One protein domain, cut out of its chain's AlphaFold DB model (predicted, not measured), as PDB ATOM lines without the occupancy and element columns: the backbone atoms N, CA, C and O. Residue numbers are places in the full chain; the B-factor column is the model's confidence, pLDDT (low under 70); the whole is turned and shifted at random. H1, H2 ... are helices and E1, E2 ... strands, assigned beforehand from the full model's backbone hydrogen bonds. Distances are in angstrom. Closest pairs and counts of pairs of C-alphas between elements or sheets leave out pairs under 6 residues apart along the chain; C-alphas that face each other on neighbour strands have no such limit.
ATOM      1  N   PHE A   5     -19.818  33.138  14.870       94.56
ATOM      2  CA  PHE A   5     -18.599  33.590  14.206       94.56
ATOM      3  C   PHE A   5     -18.087  34.903  14.796       94.56
ATOM      4  O   PHE A   5     -18.873  35.790  15.125       94.56
ATOM      5  N   TYR A   6     -16.767  35.036  14.900       95.44
ATOM      6  CA  TYR A   6     -16.091  36.220  15.428       95.44
ATOM      7  C   TYR A   6     -14.805  36.496  14.649       95.44
ATOM      8  O   TYR A   6     -14.144  35.557  14.196       95.44
ATOM      9  N   TRP A   7     -14.407  37.766  14.554       95.31
ATOM     10  CA  TRP A   7     -13.064  38.120  14.107       95.31
ATOM     11  C   TRP A   7     -12.052  37.871  15.221       95.31
ATOM     12  O   TRP A   7     -12.174  38.394  16.334       95.31
ATOM     13  N   VAL A   8     -11.034  37.081  14.900       94.88
ATOM     14  CA  VAL A   8      -9.925  36.727  15.780       94.88
ATOM     15  C   VAL A   8      -8.616  37.195  15.157       94.88
ATOM     16  O   VAL A   8      -8.367  36.972  13.975       94.88
ATOM     17  N   GLN A   9      -7.763  37.824  15.962       94.25
ATOM     18  CA  GLN A   9      -6.418  38.238  15.580       94.25
ATOM     19  C   GLN A   9      -5.365  37.422  16.334       94.25
ATOM     20  O   GLN A   9      -5.456  37.228  17.552       94.25
ATOM     21  N   ALA A  10      -4.348  36.973  15.601       88.44
ATOM     22  CA  ALA A  10      -3.215  36.211  16.106       88.44
ATOM     23  C   ALA A  10      -1.916  37.001  15.912       88.44
ATOM     24  O   ALA A  10      -1.310  36.963  14.848       88.44
ATOM     25  N   GLY A  11      -1.479  37.744  16.932       85.94
ATOM     26  CA  GLY A  11      -0.264  38.558  16.823       85.94
ATOM     27  C   GLY A  11      -0.333  39.546  15.649       85.94
ATOM     28  O   GLY A  11      -1.227  40.390  15.619       85.94
ATOM     29  N   ASN A  12       0.600  39.416  14.698       86.25
ATOM     30  CA  ASN A  12       0.683  40.247  13.490       86.25
ATOM     31  C   ASN A  12      -0.004  39.627  12.260       86.25
ATOM     32  O   ASN A  12       0.048  40.220  11.182       86.25
ATOM     33  N   ASP A  13      -0.631  38.456  12.396       87.94
ATOM     34  CA  ASP A  13      -1.360  37.846  11.290       87.94
ATOM     35  C   ASP A  13      -2.630  38.652  10.961       87.94
ATOM     36  O   ASP A  13      -3.240  39.261  11.856       87.94
ATOM     37  N   PRO A  14      -3.074  38.640   9.690       90.50
ATOM     38  CA  PRO A  14      -4.360  39.204   9.311       90.50
ATOM     39  C   PRO A  14      -5.495  38.613  10.160       90.50
ATOM     40  O   PRO A  14      -5.483  37.408  10.435       90.50
ATOM     41  N   PRO A  15      -6.499  39.418  10.556       93.94
ATOM     42  CA  PRO A  15      -7.670  38.899  11.244       93.94
ATOM     43  C   PRO A  15      -8.356  37.783  10.457       93.94
ATOM     44  O   PRO A  15      -8.488  37.849   9.234       93.94
ATOM     45  N   GLN A  16      -8.828  36.768  11.171       94.00
ATOM     46  CA  GLN A  16      -9.518  35.612  10.611       94.00
ATOM     47  C   GLN A  16     -10.879  35.433  11.273       94.00
ATOM     48  O   GLN A  16     -11.044  35.710  12.459       94.00
ATOM     49  N   VAL A  17     -11.847  34.909  10.525       93.62
ATOM     50  CA  VAL A  17     -13.156  34.550  11.078       93.62
ATOM     51  C   VAL A  17     -13.085  33.156  11.679       93.62
ATOM     52  O   VAL A  17     -12.784  32.190  10.980       93.62
ATOM     53  N   TRP A  18     -13.333  33.044  12.979       94.56
ATOM     54  CA  TRP A  18     -13.358  31.773  13.702       94.56
ATOM     55  C   TRP A  18     -14.753  31.523  14.271       94.56
ATOM     56  O   TRP A  18     -15.479  32.468  14.586       94.56
ATOM     57  N   TYR A  19     -15.122  30.254  14.426       93.38
ATOM     58  CA  TYR A  19     -16.391  29.858  15.037       93.38
ATOM     59  C   TYR A  19     -16.176  29.458  16.497       93.38
ATOM     60  O   TYR A  19     -15.347  28.598  16.791       93.38
ATOM     61  N   TYR A  20     -16.913  30.073  17.417       94.50
ATOM     62  CA  TYR A  20     -16.944  29.692  18.824       94.50
ATOM     63  C   TYR A  20     -18.153  28.811  19.109       94.50
ATOM     64  O   TYR A  20     -19.281  29.166  18.762       94.50
ATOM     65  N   LEU A  21     -17.903  27.701  19.794       93.25
ATOM     66  CA  LEU A  21     -18.921  26.791  20.299       93.25
ATOM     67  C   LEU A  21     -18.650  26.531  21.779       93.25
ATOM     68  O   LEU A  21     -17.605  25.975  22.119       93.25
ATOM     69  N   SER A  22     -19.561  26.914  22.672       91.44
ATOM     70  CA  SER A  22     -19.309  26.922  24.121       91.44
ATOM     71  C   SER A  22     -18.872  25.567  24.692       91.44
ATOM     72  O   SER A  22     -18.045  25.529  25.604       91.44
ATOM     73  N   GLN A  23     -19.360  24.465  24.116       91.06
ATOM     74  CA  GLN A  23     -19.034  23.100  24.535       91.06
ATOM     75  C   GLN A  23     -17.616  22.656  24.147       91.06
ATOM     76  O   GLN A  23     -17.028  21.831  24.842       91.06
ATOM     77  N   PHE A  24     -17.053  23.190  23.057       89.81
ATOM     78  CA  PHE A  24     -15.834  22.647  22.442       89.81
ATOM     79  C   PHE A  24     -14.699  23.671  22.291       89.81
ATOM     80  O   PHE A  24     -13.524  23.306  22.347       89.81
ATOM     81  N   GLY A  25     -15.023  24.956  22.152       93.19
ATOM     82  CA  GLY A  25     -14.068  26.047  21.989       93.19
ATOM     83  C   GLY A  25     -14.084  26.652  20.588       93.19
ATOM     84  O   GLY A  25     -15.140  26.864  19.997       93.19
ATOM     85  N   TRP A  26     -12.898  26.992  20.090       94.19
ATOM     86  CA  TRP A  26     -12.707  27.811  18.897       94.19
ATOM     87  C   TRP A  26     -12.278  26.999  17.676       94.19
ATOM     88  O   TRP A  26     -11.194  26.421  17.658       94.19
ATOM     89  N   TYR A  27     -13.078  27.022  16.620       93.44
ATOM     90  CA  TYR A  27     -12.783  26.380  15.345       93.44
ATOM     91  C   TYR A  27     -12.193  27.381  14.356       93.44
ATOM     92  O   TYR A  27     -12.746  28.461  14.129       93.44
ATOM     93  N   ARG A  28     -11.068  26.995  13.747       90.94
ATOM     94  CA  ARG A  28     -10.403  27.769  12.694       90.94
ATOM     95  C   ARG A  28     -10.904  27.314  11.321       90.94
ATOM     96  O   ARG A  28     -11.203  26.132  11.175       90.94
ATOM     97  N   PRO A  29     -10.878  28.177  10.291       83.38
ATOM     98  CA  PRO A  29     -11.353  27.830   8.945       83.38
ATOM     99  C   PRO A  29     -10.715  26.580   8.317       83.38
ATOM    100  O   PRO A  29     -11.335  25.929   7.488       83.38
ATOM    101  N   GLN A  30      -9.478  26.242   8.694       82.06
ATOM    102  CA  GLN A  30      -8.691  25.170   8.068       82.06
ATOM    103  C   GLN A  30      -8.397  23.988   9.003       82.06
ATOM    104  O   GLN A  30      -7.647  23.087   8.634       82.06
ATOM    105  N   VAL A  31      -8.928  23.988  10.231       82.88
ATOM    106  CA  VAL A  31      -8.577  22.985  11.246       82.88
ATOM    107  C   VAL A  31      -9.841  22.449  11.905       82.88
ATOM    108  O   VAL A  31     -10.568  23.190  12.560       82.88
ATOM    109  N   SER A  32     -10.071  21.141  11.778       79.50
ATOM    110  CA  SER A  32     -11.240  20.460  12.357       79.50
ATOM    111  C   SER A  32     -11.159  20.277  13.877       79.50
ATOM    112  O   SER A  32     -12.162  19.972  14.515       79.50
ATOM    113  N   VAL A  33      -9.972  20.448  14.465       87.31
ATOM    114  CA  VAL A  33      -9.754  20.337  15.912       87.31
ATOM    115  C   VAL A  33      -9.956  21.704  16.577       87.31
ATOM    116  O   VAL A  33      -9.247  22.656  16.224       87.31
ATOM    117  N   PRO A  34     -10.867  21.824  17.560       90.06
ATOM    118  CA  PRO A  34     -11.100  23.084  18.246       90.06
ATOM    119  C   PRO A  34      -9.924  23.467  19.147       90.06
ATOM    120  O   PRO A  34      -9.325  22.651  19.852       90.06
ATOM    121  N   VAL A  35      -9.626  24.761  19.174       91.38
ATOM    122  CA  VAL A  35      -8.735  25.382  20.144       91.38
ATOM    123  C   VAL A  35      -9.532  25.627  21.420       91.38
ATOM    124  O   VAL A  35     -10.434  26.464  21.469       91.38
ATOM    125  N   THR A  36      -9.188  24.898  22.477       91.94
ATOM    126  CA  THR A  36      -9.791  25.114  23.800       91.94
ATOM    127  C   THR A  36      -9.547  26.542  24.293       91.94
ATOM    128  O   THR A  36      -8.529  27.162  23.976       91.94
ATOM    129  N   SER A  37     -10.431  27.055  25.147       87.31
ATOM    130  CA  SER A  37     -10.298  28.399  25.728       87.31
ATOM    131  C   SER A  37      -8.962  28.624  26.453       87.31
ATOM    132  O   SER A  37      -8.429  29.732  26.438       87.31
ATOM    133  N   ALA A  38      -8.399  27.579  27.072       89.69
ATOM    134  CA  ALA A  38      -7.098  27.648  27.735       89.69
ATOM    135  C   ALA A  38      -5.957  27.865  26.727       89.69
ATOM    136  O   ALA A  38      -5.134  28.764  26.904       89.69
ATOM    137  N   TRP A  39      -5.945  27.092  25.637       90.50
ATOM    138  CA  TRP A  39      -4.972  27.264  24.556       90.50
ATOM    139  C   TRP A  39      -5.149  28.584  23.817       90.50
ATOM    140  O   TRP A  39      -4.153  29.219  23.477       90.50
ATOM    141  N   PHE A  40      -6.392  29.028  23.631       90.56
ATOM    142  CA  PHE A  40      -6.692  30.299  22.984       90.56
ATOM    143  C   PHE A  40      -6.016  31.470  23.710       90.56
ATOM    144  O   PHE A  40      -5.323  32.278  23.094       90.56
ATOM    145  N   LYS A  41      -6.142  31.499  25.044       88.62
ATOM    146  CA  LYS A  41      -5.471  32.485  25.901       88.62
ATOM    147  C   LYS A  41      -3.951  32.325  25.882       88.62
ATOM    148  O   LYS A  41      -3.241  33.320  25.786       88.62
ATOM    149  N   ARG A  42      -3.445  31.087  25.947       90.69
ATOM    150  CA  ARG A  42      -1.999  30.800  25.955       90.69
ATOM    151  C   ARG A  42      -1.301  31.259  24.673       90.69
ATOM    152  O   ARG A  42      -0.187  31.761  24.746       90.69
ATOM    153  N   MET A  43      -1.962  31.117  23.527       89.44
ATOM    154  CA  MET A  43      -1.458  31.574  22.227       89.44
ATOM    155  C   MET A  43      -1.649  33.081  21.996       89.44
ATOM    156  O   MET A  43      -1.318  33.579  20.926       89.44
ATOM    157  N   SER A  44      -2.163  33.823  22.986       89.25
ATOM    158  CA  SER A  44      -2.431  35.264  22.890       89.25
ATOM    159  C   SER A  44      -3.366  35.654  21.736       89.25
ATOM    160  O   SER A  44      -3.266  36.764  21.209       89.25
ATOM    161  N   TYR A  45      -4.291  34.766  21.349       92.31
ATOM    162  CA  TYR A  45      -5.337  35.115  20.388       92.31
ATOM    163  C   TYR A  45      -6.300  36.130  21.005       92.31
ATOM    164  O   TYR A  45      -6.641  36.056  22.191       92.31
ATOM    165  N   LYS A  46      -6.751  37.085  20.191       94.00
ATOM    166  CA  LYS A  46      -7.663  38.152  20.612       94.00
ATOM    167  C   LYS A  46      -8.921  38.125  19.773       94.00
ATOM    168  O   LYS A  46      -8.839  38.058  18.554       94.00
ATOM    169  N   ILE A  47     -10.072  38.228  20.424       94.56
ATOM    170  CA  ILE A  47     -11.323  38.522  19.727       94.56
ATOM    171  C   ILE A  47     -11.377  40.032  19.518       94.56
ATOM    172  O   ILE A  47     -11.199  40.782  20.477       94.56
ATOM    173  N   ILE A  48     -11.595  40.463  18.279       95.12
ATOM    174  CA  ILE A  48     -11.570  41.882  17.893       95.12
ATOM    175  C   ILE A  48     -12.922  42.386  17.366       95.12
ATOM    176  O   ILE A  48     -13.005  43.503  16.868       95.12
ATOM    177  N   SER A  49     -13.976  41.575  17.459       93.31
ATOM    178  CA  SER A  49     -15.335  41.969  17.086       93.31
ATOM    179  C   SER A  49     -16.383  41.367  18.014       93.31
ATOM    180  O   SER A  49     -16.140  40.370  18.699       93.31
ATOM    181  N   ASP A  50     -17.590  41.917  17.938       93.44
ATOM    182  CA  ASP A  50     -18.795  41.232  18.389       93.44
ATOM    183  C   ASP A  50     -19.135  40.034  17.488       93.44
ATOM    184  O   ASP A  50     -18.465  39.763  16.482       93.44
ATOM    185  N   ARG A  51     -20.176  39.288  17.877       94.00
ATOM    186  CA  ARG A  51     -20.654  38.130  17.121       94.00
ATOM    187  C   ARG A  51     -21.125  38.583  15.747       94.00
ATOM    188  O   ARG A  51     -22.024  39.413  15.645       94.00
ATOM    189  N   LEU A  52     -20.558  37.984  14.711       92.56
ATOM    190  CA  LEU A  52     -20.981  38.211  13.343       92.56
ATOM    191  C   LEU A  52     -22.367  37.614  13.140       92.56
ATOM    192  O   LEU A  52     -22.631  36.460  13.487       92.56
TER     193      LEU A  52
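AT A GLANCE: This is residues 5 to 52 of the 64 residues of an uncharacterized protein of Pantoea sp. RIT388 (UniProt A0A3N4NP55). A small, strongly twisted sheet of five short strands curls partway round like an open barrel, and the short helix H1 sits on it at the gap between the edge strands E4 and E5. The strands E1 to E4 fold back and forth as a meander, each the antiparallel neighbour of the one before, and E5 comes back after H1 to pair with E1. The printed part has 48 residues, with five named strands and one named helix in the order E1, E2, E3, E4, H1, E5; the sheet's order is E4, E3, E2, E1, E5, all antiparallel. The class is mostly strand. The whole is compact, with a radius of gyration of the C-alphas of 9.8 A, and rounded, spanning 26 by 24 by 19 A.

IN THESE COORDINATES: The two longest strands are E1, residues 5 to 10, 15.7 A from first to last C-alpha, and E2, residues 16 to 21, 16.1 A. E1 begins at C-alpha 5, at (-18.599, 33.590, 14.206). E3 is residues 25 to 28, 10.1 A, and E4 is residues 31 to 35, 9.2 A. H1, residues 37 to 42, is 8.6 A long and begins at C-alpha 37, at (-10.298, 28.399, 25.728). E5, residues 45 to 47, is 6.9 A long and ends at C-alpha 47, at (-11.323, 38.522, 19.727).

HOW THE PARTS SIT: In the sheet, E1 and E2 form a hairpin at 123 degrees between their directions, with N 8 and O 16 within hydrogen-bond range at 2.8 A. The pairing is staggered: E2 pairs with E1 over residues 16 to 19 and with E3 over residues 19 to 21. The hairpin of E2 and E3 has N 27 and O 19 at 2.8 A. The hairpin of E3 and E4 has N 35 and O 26 at 2.7 A. E1 pairs with E5 over its residues 8 to 10, with N 9 and O 46 at 2.8 A. The edge strands E4 and E5 are apart. From edge to edge the strands' lines turn by 87 degrees. H1 is on the sheet at a height over the sheet of 6.7 A, beside the strands and over none of them. The closest C-alphas of E3 and H1 are those of Gly 25 and Ser 37, 5.8 A apart. In H1 every O i to N i+4 pair is within hydrogen-bond range.

THE WHOLE: The two C-alphas farthest apart are those of Asn 12 and Gln 23, at 28.4 A, while those of Phe 5 and Leu 52, the first and last printed, are 5.3 A apart. The printed part has no cut, and the five links between its named elements are tight. The mean pLDDT of the printed part is 91.0, and no printed residue is under 70.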